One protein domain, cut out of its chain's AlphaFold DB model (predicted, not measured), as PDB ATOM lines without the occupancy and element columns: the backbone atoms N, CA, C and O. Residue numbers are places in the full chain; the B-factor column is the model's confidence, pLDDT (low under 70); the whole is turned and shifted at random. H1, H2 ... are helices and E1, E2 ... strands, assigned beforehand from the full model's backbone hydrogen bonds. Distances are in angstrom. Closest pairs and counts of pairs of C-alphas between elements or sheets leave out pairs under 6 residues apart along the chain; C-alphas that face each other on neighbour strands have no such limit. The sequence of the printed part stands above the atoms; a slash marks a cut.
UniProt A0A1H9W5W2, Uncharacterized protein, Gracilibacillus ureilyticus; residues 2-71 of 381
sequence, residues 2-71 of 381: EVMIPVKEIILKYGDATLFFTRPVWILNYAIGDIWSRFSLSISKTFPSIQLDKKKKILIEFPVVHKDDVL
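Overview. This is residues 2 to 71 of the 381 residues of an uncharacterized protein of Gracilibacillus ureilyticus (UniProt A0A1H9W5W2). A small sheet of three strands has one helix, H1, over one of its faces and no named helix over the other, and a second helix, H2, reaches away past one end of the sheet. H2 and the link that folds back from it to E3 form an arm, which makes much of the length of a flat outline. The printed part has 70 residues, with two named helices and three named strands in the order H1, E1, E2, H2, E3; the sheet runs E1, E3, E2 and is mixed, with the last strand of the chain order, E3, in its middle. The class is mixed, helices and strands. The whole is loose, with a radius of gyration of the C-alphas of 14.7 A, and spans 46 by 27 by 11 A.

Arrangement. H1, residues 4 to 14, is on the sheet formed by E1, residues 18 to 25, E3, residues 56 to 63, and E2, residues 31 to 34. Its height over the sheet is 9.4 A. It lies over E3, on which 6 of its 11 C-alphas fall, and only just over E1, on which 3 fall. On the local plane its line and that of E3 stand at 24 degrees, and it runs along the strands. The closest C-alphas of H1 and E1 are those of Leu 12 and Thr 18, 7.2 A apart; those of H1 and E3 are Met 4 and Ile 60, 7.7 A apart. E1, an edge strand, is parallel to its neighbour E3, with 22 degrees between their directions; N 21 and O 58 are within hydrogen-bond range at 2.8 A, and so are N 58 and O 19 at 2.9 A. E2, the other edge strand, is antiparallel to E3 at 166 degrees; N 33 and O 59 are 3.0 A apart, and N 61 and O 31 are 2.8 A apart, both within hydrogen-bond range. E1 and E2 follow each other along the chain but are apart. H2, residues 37 to 46, is not on the sheet; its closest approach to E3 is between the C-alphas of Ser 37 and Lys 56, 7.2 A. H2 is apart from H1 and from E1. In H1 and H2 every pair of O i and N i+4 is within hydrogen-bond range.

Along the chain. H1 begins at C-alpha 4, at (146.114, 186.171, 232.543), and measures 15.7 A from first to last C-alpha. E1, Thr 18 to Val 25, measures 21.7 A. E2, Ala 31 to Asp 34, is the shortest of the strands. H2 measures 14.4 A from Ser 37 to Thr 46, and its last C-alpha stands at (112.016, 191.679, 230.788). E3, Lys 56 to Pro 63, measures 22.9 A and ends with C-alpha 63 at (143.471, 174.719, 229.202).

Size, cuts and confidence. The two C-alphas farthest apart are those of Ser 49, in the link from H2 to E3, and Leu 71, the last printed residue, 46.5 A apart. The C-alphas of Glu 2 and Leu 71, first and last of the printed part, are 10.7 A apart. The printed part has no cut. The links from H1 to E1, from E1 to E2 and from E2 to H2 are tight; the link from H2 to E3, with 9 residues, is short, and no link is long. The mean pLDDT of the printed part is 90.1, with 86 for H2, and no printed residue is under 70.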
ATOM      1  N   GLU A   2     149.362 183.443 235.675       84.56
ATOM      2  CA  GLU A   2     150.281 184.476 235.211       84.56
ATOM      3  C   GLU A   2     150.039 184.862 233.752       84.56
ATOM      4  O   GLU A   2     150.071 186.039 233.420       84.56
ATOM      5  N   VAL A   3     149.673 183.894 232.903       80.12
ATOM      6  CA  VAL A   3     149.227 184.135 231.518       80.12
ATOM      7  C   VAL A   3     148.059 185.133 231.432       80.12
ATOM      8  O   VAL A   3     147.875 185.799 230.419       80.12
ATOM      9  N   MET A   4     147.277 185.281 232.508       90.19
ATOM     10  CA  MET A   4     146.114 186.171 232.543       90.19
ATOM     11  C   MET A   4     146.486 187.614 232.895       90.19
ATOM     12  O   MET A   4     145.650 188.500 232.737       90.19
ATOM     13  N   ILE A   5     147.694 187.858 233.418       94.69
ATOM     14  CA  ILE A   5     148.144 189.198 233.821       94.69
ATOM     15  C   ILE A   5     148.125 190.153 232.617       94.69
ATOM     16  O   ILE A   5     147.388 191.137 232.696       94.69
ATOM     17  N   PRO A   6     148.807 189.864 231.487       95.75
ATOM     18  CA  PRO A   6     148.796 190.785 230.353       95.75
ATOM     19  C   PRO A   6     147.395 191.003 229.762       95.75
ATOM     20  O   PRO A   6     147.059 192.129 229.405       95.75
ATOM     21  N   VAL A   7     146.535 189.975 229.755       95.75
ATOM     22  CA  VAL A   7     145.131 190.102 229.321       95.75
ATOM     23  C   VAL A   7     144.381 191.137 230.158       95.75
ATOM     24  O   VAL A   7     143.736 192.038 229.622       95.75
ATOM     25  N   LYS A   8     144.474 191.023 231.487       95.19
ATOM     26  CA  LYS A   8     143.811 191.948 232.411       95.19
ATOM     27  C   LYS A   8     144.368 193.361 232.282       95.19
ATOM     28  O   LYS A   8     143.586 194.302 232.263       95.19
ATOM     29  N   GLU A   9     145.689 193.501 232.178       95.00
ATOM     30  CA  GLU A   9     146.354 194.797 232.009       95.00
ATOM     31  C   GLU A   9     145.870 195.513 230.741       95.00
ATOM     32  O   GLU A   9     145.520 196.688 230.812       95.00
ATOM     33  N   ILE A  10     145.762 194.807 229.610       96.50
ATOM     34  CA  ILE A  10     145.277 195.384 228.347       96.50
ATOM     35  C   ILE A  10     143.804 195.801 228.440       96.50
ATOM     36  O   ILE A  10     143.471 196.931 228.085       96.50
ATOM     37  N   ILE A  11     142.922 194.933 228.948       95.31
ATOM     38  CA  ILE A  11     141.486 195.247 229.066       95.31
ATOM     39  C   ILE A  11     141.254 196.418 230.029       95.31
ATOM     40  O   ILE A  11     140.437 197.295 229.754       95.31
ATOM     41  N   LEU A  12     141.982 196.464 231.149       93.44
ATOM     42  CA  LEU A  12     141.903 197.586 232.086       93.44
ATOM     43  C   LEU A  12     142.426 198.882 231.460       93.44
ATOM     44  O   LEU A  12     141.812 199.929 231.652       93.44
ATOM     45  N   LYS A  13     143.512 198.813 230.682       93.88
ATOM     46  CA  LYS A  13     144.079 199.973 229.986       93.88
ATOM     47  C   LYS A  13     143.147 200.536 228.912       93.88
ATOM     48  O   LYS A  13     143.113 201.746 228.736       93.88
ATOM     49  N   TYR A  14     142.358 199.688 228.253       93.25
ATOM     50  CA  TYR A  14     141.317 200.129 227.320       93.25
ATOM     51  C   TYR A  14     140.210 200.963 227.999       93.25
ATOM     52  O   TYR A  14     139.508 201.722 227.337       93.25
ATOM     53  N   GLY A  15     140.065 200.865 229.327       84.31
ATOM     54  CA  GLY A  15     139.124 201.673 230.107       84.31
ATOM     55  C   GLY A  15     137.806 200.975 230.445       84.31
ATOM     56  O   GLY A  15     136.891 201.603 230.981       84.31
ATOM     57  N   ASP A  16     137.692 199.670 230.189       76.44
ATOM     58  CA  ASP A  16     136.500 198.910 230.547       76.44
ATOM     59  C   ASP A  16     136.451 198.646 232.060       76.44
ATOM     60  O   ASP A  16     137.242 197.873 232.612       76.44
ATOM     61  N   ALA A  17     135.460 199.224 232.748       84.12
ATOM     62  CA  ALA A  17     135.164 198.877 234.134       84.12
ATOM     63  C   ALA A  17     134.743 197.399 234.216       84.12
ATOM     64  O   ALA A  17     133.612 197.038 233.890       84.12
ATOM     65  N   THR A  18     135.661 196.541 234.659       91.06
ATOM     66  CA  THR A  18     135.556 195.092 234.452       91.06
ATOM     67  C   THR A  18     135.684 194.305 235.751       91.06
ATOM     68  O   THR A  18     136.477 194.635 236.631       91.06
ATOM     69  N   LEU A  19     134.909 193.223 235.866       92.94
ATOM     70  CA  LEU A  19     135.156 192.132 236.805       92.94
ATOM     71  C   LEU A  19     135.627 190.901 236.025       92.94
ATOM     72  O   LEU A  19     134.924 190.431 235.131       92.94
ATOM     73  N   PHE A  20     136.794 190.375 236.390       94.75
ATOM     74  CA  PHE A  20     137.391 189.219 235.727       94.75
ATOM     75  C   PHE A  20     137.054 187.912 236.444       94.75
ATOM     76  O   PHE A  20     137.227 187.794 237.657       94.75
ATOM     77  N   PHE A  21     136.675 186.904 235.666       94.38
ATOM     78  CA  PHE A  21     136.555 185.513 236.079       94.38
ATOM     79  C   PHE A  21     137.559 184.688 235.284       94.38
ATOM     80  O   PHE A  21     137.714 184.885 234.084       94.38
ATOM     81  N   THR A  22     138.236 183.749 235.935       93.19
ATOM     82  CA  THR A  22     139.164 182.834 235.261       93.19
ATOM     83  C   THR A  22     138.682 181.406 235.437       93.19
ATOM     84  O   THR A  22     138.461 180.985 236.575       93.19
ATOM     85  N   ARG A  23     138.546 180.660 234.340       92.56
ATOM     86  CA  ARG A  23     138.088 179.268 234.357       92.56
ATOM     87  C   ARG A  23     139.096 178.356 233.654       92.56
ATOM     88  O   ARG A  23     139.247 178.457 232.441       92.56
ATOM     89  N   PRO A  24     139.764 177.444 234.376       92.44
ATOM     90  CA  PRO A  24     140.510 176.388 233.718       92.44
ATOM     91  C   PRO A  24     139.540 175.384 233.076       92.44
ATOM     92  O   PRO A  24     138.519 175.034 233.675       92.44
ATOM     93  N   VAL A  25     139.861 174.895 231.879       93.62
ATOM     94  CA  VAL A  25     139.063 173.905 231.137       93.62
ATOM     95  C   VAL A  25     139.899 172.683 230.757       93.62
ATOM     96  O   VAL A  25     141.105 172.774 230.550       93.62
ATOM     97  N   TRP A  26     139.272 171.507 230.689       90.94
ATOM     98  CA  TRP A  26     139.958 170.249 230.344       90.94
ATOM     99  C   TRP A  26     140.192 170.065 228.842       90.94
ATOM    100  O   TRP A  26     140.968 169.205 228.439       90.94
ATOM    101  N   ILE A  27     139.516 170.868 228.025       88.12
ATOM    102  CA  ILE A  27     139.700 170.912 226.578       88.12
ATOM    103  C   ILE A  27     140.819 171.893 226.221       88.12
ATOM    104  O   ILE A  27     141.055 172.862 226.943       88.12
ATOM    105  N   LEU A  28     141.496 171.652 225.097       85.12
ATOM    106  CA  LEU A  28     142.491 172.567 224.545       85.12
ATOM    107  C   LEU A  28     141.782 173.769 223.900       85.12
ATOM    108  O   LEU A  28     141.677 173.855 222.683       85.12
ATOM    109  N   ASN A  29     141.234 174.652 224.735       87.94
ATOM    110  CA  ASN A  29     140.522 175.848 224.315       87.94
ATOM    111  C   ASN A  29     140.936 177.056 225.160       87.94
ATOM    112  O   ASN A  29     140.923 176.996 226.393       87.94
ATOM    113  N   TYR A  30     141.268 178.145 224.478       93.19
ATOM    114  CA  TYR A  30     141.434 179.472 225.055       93.19
ATOM    115  C   TYR A  30     140.198 180.288 224.667       93.19
ATOM    116  O   TYR A  30     139.610 180.032 223.622       93.19
ATOM    117  N   ALA A  31     139.738 181.184 225.537       95.06
ATOM    118  CA  ALA A  31     138.637 182.082 225.196       95.06
ATOM    119  C   ALA A  31     138.630 183.310 226.103       95.06
ATOM    120  O   ALA A  31     138.933 183.216 227.297       95.06
ATOM    121  N   ILE A  32     138.213 184.450 225.556       96.00
ATOM    122  CA  ILE A  32     137.926 185.670 226.314       96.00
ATOM    123  C   ILE A  32     136.568 186.204 225.864       96.00
ATOM    124  O   ILE A  32     136.362 186.465 224.683       96.00
ATOM    125  N   GLY A  33     135.637 186.411 226.797       93.06
ATOM    126  CA  GLY A  33     134.322 186.942 226.435       93.06
ATOM    127  C   GLY A  33     133.548 187.593 227.572       93.06
ATOM    128  O   GLY A  33     133.743 187.276 228.747       93.06
ATOM    129  N   ASP A  34     132.638 188.504 227.213       91.56
ATOM    130  CA  ASP A  34     131.688 189.101 228.156       91.56
ATOM    131  C   ASP A  34     130.483 188.177 228.361       91.56
ATOM    132  O   ASP A  34     129.600 188.064 227.504       91.56
ATOM    133  N   ILE A  35     130.429 187.539 229.531       90.00
ATOM    134  CA  ILE A  35     129.360 186.602 229.897       90.00
ATOM    135  C   ILE A  35     128.080 187.304 230.368       90.00
ATOM    136  O   ILE A  35     127.036 186.661 230.491       90.00
ATOM    137  N   TRP A  36     128.134 188.608 230.647       87.56
ATOM    138  CA  TRP A  36     127.014 189.358 231.212       87.56
ATOM    139  C   TRP A  36     126.234 190.155 230.178       87.56
ATOM    140  O   TRP A  36     125.020 190.281 230.325       87.56
ATOM    141  N   SER A  37     126.867 190.653 229.117       83.12
ATOM    142  CA  SER A  37     126.205 191.467 228.078       83.12
ATOM    143  C   SER A  37     124.889 190.855 227.565       83.12
ATOM    144  O   SER A  37     123.829 191.476 227.647       83.12
ATOM    145  N   ARG A  38     124.901 189.594 227.118       78.31
ATOM    146  CA  ARG A  38     123.703 188.915 226.581       78.31
ATOM    147  C   ARG A  38     122.615 188.693 227.633       78.31
ATOM    148  O   ARG A  38     121.420 188.839 227.354       78.31
ATOM    149  N   PHE A  39     123.024 188.342 228.847       83.69
ATOM    150  CA  PHE A  39     122.101 188.073 229.943       83.69
ATOM    151  C   PHE A  39     121.469 189.366 230.475       83.69
ATOM    152  O   PHE A  39     120.253 189.444 230.635       83.69
ATOM    153  N   SER A  40     122.272 190.415 230.651       85.06
ATOM    154  CA  SER A  40     121.830 191.739 231.093       85.06
ATOM    155  C   SER A  40     120.898 192.416 230.090       85.06
ATOM    156  O   SER A  40     119.900 193.006 230.502       85.06
ATOM    157  N   LEU A  41     121.144 192.264 228.783       84.19
ATOM    158  CA  LEU A  41     120.222 192.710 227.735       84.19
ATOM    159  C   LEU A  41     118.853 192.031 227.856       84.19
ATOM    160  O   LEU A  41     117.821 192.689 227.722       84.19
ATOM    161  N   SER A  42     118.836 190.727 228.133       86.69
ATOM    162  CA  SER A  42     117.596 189.963 228.298       86.69
ATOM    163  C   SER A  42     116.845 190.386 229.562       86.69
ATOM    164  O   SER A  42     115.654 190.683 229.493       86.69
ATOM    165  N   ILE A  43     117.545 190.519 230.694       87.81
ATOM    166  CA  ILE A  43     116.947 191.004 231.946       87.81
ATOM    167  C   ILE A  43     116.405 192.418 231.785       87.81
ATOM    168  O   ILE A  43     115.282 192.665 232.200       87.81
ATOM    169  N   SER A  44     117.153 193.333 231.168       88.19
ATOM    170  CA  SER A  44     116.719 194.727 231.008       88.19
ATOM    171  C   SER A  44     115.452 194.839 230.157       88.19
ATOM    172  O   SER A  44     114.608 195.692 230.416       88.19
ATOM    173  N   LYS A  45     115.287 193.955 229.162       89.56
ATOM    174  CA  LYS A  45     114.061 193.867 228.358       89.56
ATOM    175  C   LYS A  45     112.876 193.328 229.161       89.56
ATOM    176  O   LYS A  45     111.769 193.830 229.003       89.56
ATOM    177  N   THR A  46     113.088 192.311 229.996       93.31
ATOM    178  CA  THR A  46     112.016 191.679 230.788       93.31
ATOM    179  C   THR A  46     111.657 192.475 232.047       93.31
ATOM    180  O   THR A  46     110.492 192.533 232.428       93.31
ATOM    181  N   PHE A  47     112.640 193.115 232.675       92.88
ATOM    182  CA  PHE A  47     112.524 193.832 233.942       92.88
ATOM    183  C   PHE A  47     113.184 195.222 233.852       92.88
ATOM    184  O   PHE A  47     114.238 195.446 234.451       92.88
ATOM    185  N   PRO A  48     112.564 196.192 233.150       89.12
ATOM    186  CA  PRO A  48     113.174 197.501 232.888       89.12
ATOM    187  C   PRO A  48     113.484 198.331 234.142       89.12
ATOM    188  O   PRO A  48     114.276 199.267 234.086       89.12
ATOM    189  N   SER A  49     112.852 198.015 235.278       92.50
ATOM    190  CA  SER A  49     113.063 198.698 236.557       92.50
ATOM    191  C   SER A  49     114.289 198.207 237.333       92.50
ATOM    192  O   SER A  49     114.655 198.830 238.329       92.50
ATOM    193  N   ILE A  50     114.910 197.088 236.936       88.75
ATOM    194  CA  ILE A  50     116.107 196.572 237.608       88.75
ATOM    195  C   ILE A  50     117.323 197.370 237.135       88.75
ATOM    196  O   ILE A  50     117.675 197.357 235.957       88.75
ATOM    197  N   GLN A  51     118.008 198.025 238.071       84.81
ATOM    198  CA  GLN A  51     119.322 198.604 237.806       84.81
ATOM    199  C   GLN A  51     120.374 197.497 237.819       84.81
ATOM    200  O   GLN A  51     120.682 196.931 238.867       84.81
ATOM    201  N   LEU A  52     120.913 197.177 236.646       84.38
ATOM    202  CA  LEU A  52     122.003 196.217 236.518       84.38
ATOM    203  C   LEU A  52     123.354 196.908 236.681       84.38
ATOM    204  O   LEU A  52     123.535 198.064 236.293       84.38
ATOM    205  N   ASP A  53     124.310 196.166 237.238       81.94
ATOM    206  CA  ASP A  53     125.711 196.571 237.260       81.94
ATOM    207  C   ASP A  53     126.190 196.807 235.820       81.94
ATOM    208  O   ASP A  53     126.012 195.951 234.948       81.94
ATOM    209  N   LYS A  54     126.782 197.983 235.587       81.62
ATOM    210  CA  LYS A  54     127.327 198.387 234.287       81.62
ATOM    211  C   LYS A  54     128.707 197.787 234.022       81.62
ATOM    212  O   LYS A  54     129.193 197.893 232.901       81.62
ATOM    213  N   LYS A  55     129.351 197.189 235.032       86.75
ATOM    214  CA  LYS A  55     130.660 196.559 234.856       86.75
ATOM    215  C   LYS A  55     130.552 195.344 233.943       86.75
ATOM    216  O   LYS A  55     129.742 194.447 234.203       86.75
ATOM    217  N   LYS A  56     131.437 195.266 232.948       89.62
ATOM    218  CA  LYS A  56     131.593 194.062 232.127       89.62
ATOM    219  C   LYS A  56     132.021 192.894 233.009       89.62
ATOM    220  O   LYS A  56     132.781 193.063 233.970       89.62
ATOM    221  N   LYS A  57     131.518 191.698 232.707       93.50
ATOM    222  CA  LYS A  57     131.904 190.464 233.401       93.50
ATOM    223  C   LYS A  57     132.673 189.620 232.402       93.50
ATOM    224  O   LYS A  57     132.072 188.929 231.586       93.50
ATOM    225  N   ILE A  58     133.995 189.721 232.440       94.94
ATOM    226  CA  ILE A  58     134.856 189.062 231.460       94.94
ATOM    227  C   ILE A  58     135.288 187.709 232.004       94.94
ATOM    228  O   ILE A  58     135.917 187.629 233.060       94.94
ATOM    229  N   LEU A  59     134.934 186.647 231.284       95.31
ATOM    230  CA  LEU A  59     135.425 185.301 231.527       95.31
ATOM    231  C   LEU A  59     136.650 185.057 230.650       95.31
ATOM    232  O   LEU A  59     136.588 185.242 229.439       95.31
ATOM    233  N   ILE A  60     137.735 184.619 231.280       95.50
ATOM    234  CA  ILE A  60     138.952 184.178 230.610       95.50
ATOM    235  C   ILE A  60     139.106 182.677 230.854       95.50
ATOM    236  O   ILE A  60     139.210 182.226 232.001       95.50
ATOM    237  N   GLU A  61     139.113 181.901 229.779       95.00
ATOM    238  CA  GLU A  61     139.232 180.448 229.808       95.00
ATOM    239  C   GLU A  61     140.590 179.996 229.304       95.00
ATOM    240  O   GLU A  61     141.102 180.550 228.338       95.00
ATOM    241  N   PHE A  62     141.167 178.977 229.936       93.38
ATOM    242  CA  PHE A  62     142.451 178.424 229.509       93.38
ATOM    243  C   PHE A  62     142.538 176.915 229.778       93.38
ATOM    244  O   PHE A  62     141.952 176.435 230.755       93.38
ATOM    245  N   PRO A  63     143.306 176.150 228.984       92.25
ATOM    246  CA  PRO A  63     143.471 174.719 229.202       92.25
ATOM    247  C   PRO A  63     144.224 174.425 230.503       92.25
ATOM    248  O   PRO A  63     145.297 174.980 230.749       92.25
ATOM    249  N   VAL A  64     143.723 173.483 231.310       91.38
ATOM    250  CA  VAL A  64     144.391 173.006 232.540       91.38
ATOM    251  C   VAL A  64     145.816 172.541 232.239       91.38
ATOM    252  O   VAL A  64     146.736 172.840 233.000       91.38
ATOM    253  N   VAL A  65     145.996 171.837 231.120       87.69
ATOM    254  CA  VAL A  65     147.286 171.287 230.682       87.69
ATOM    255  C   VAL A  65     148.320 172.367 230.365       87.69
ATOM    256  O   VAL A  65     149.511 172.113 230.482       87.69
ATOM    257  N   HIS A  66     147.885 173.584 230.028       87.31
ATOM    258  CA  HIS A  66     148.763 174.707 229.691       87.31
ATOM    259  C   HIS A  66     148.857 175.746 230.814       87.31
ATOM    260  O   HIS A  66     149.392 176.832 230.609       87.31
ATOM    261  N   LYS A  67     148.366 175.435 232.024       85.19
ATOM    262  CA  LYS A  67     148.389 176.373 233.162       85.19
ATOM    263  C   LYS A  67     149.795 176.908 233.476       85.19
ATOM    264  O   LYS A  67     149.912 178.019 233.992       85.19
ATOM    265  N   ASP A  68     150.817 176.104 233.177       87.38
ATOM    266  CA  ASP A  68     152.228 176.378 233.433       87.38
ATOM    267  C   ASP A  68     153.016 176.779 232.180       87.38
ATOM    268  O   ASP A  68     154.164 177.203 232.326       87.38
ATOM    269  N   ASP A  69     152.408 176.696 230.991       91.94
ATOM    270  CA  ASP A  69     153.027 177.057 229.715       91.94
ATOM    271  C   ASP A  69     152.627 178.478 229.311       91.94
ATOM    272  O   ASP A  69     151.688 178.715 228.549       91.94
ATOM    273  N   VAL A  70     153.328 179.456 229.883       94.44
ATOM    274  CA  VAL A  70     153.064 180.873 229.625       94.44
ATOM    275  C   VAL A  70     153.447 181.287 228.201       94.44
ATOM    276  O   VAL A  70     152.817 182.187 227.649       94.44
ATOM    277  N   LEU A  71     154.403 180.596 227.569       95.56
ATOM    278  CA  LEU A  71     154.743 180.805 226.161       95.56
ATOM    279  C   LEU A  71     153.579 180.417 225.241       95.56
ATOM    280  O   LEU A  71     153.186 181.247 224.423       95.56
TER     281      LEU A  71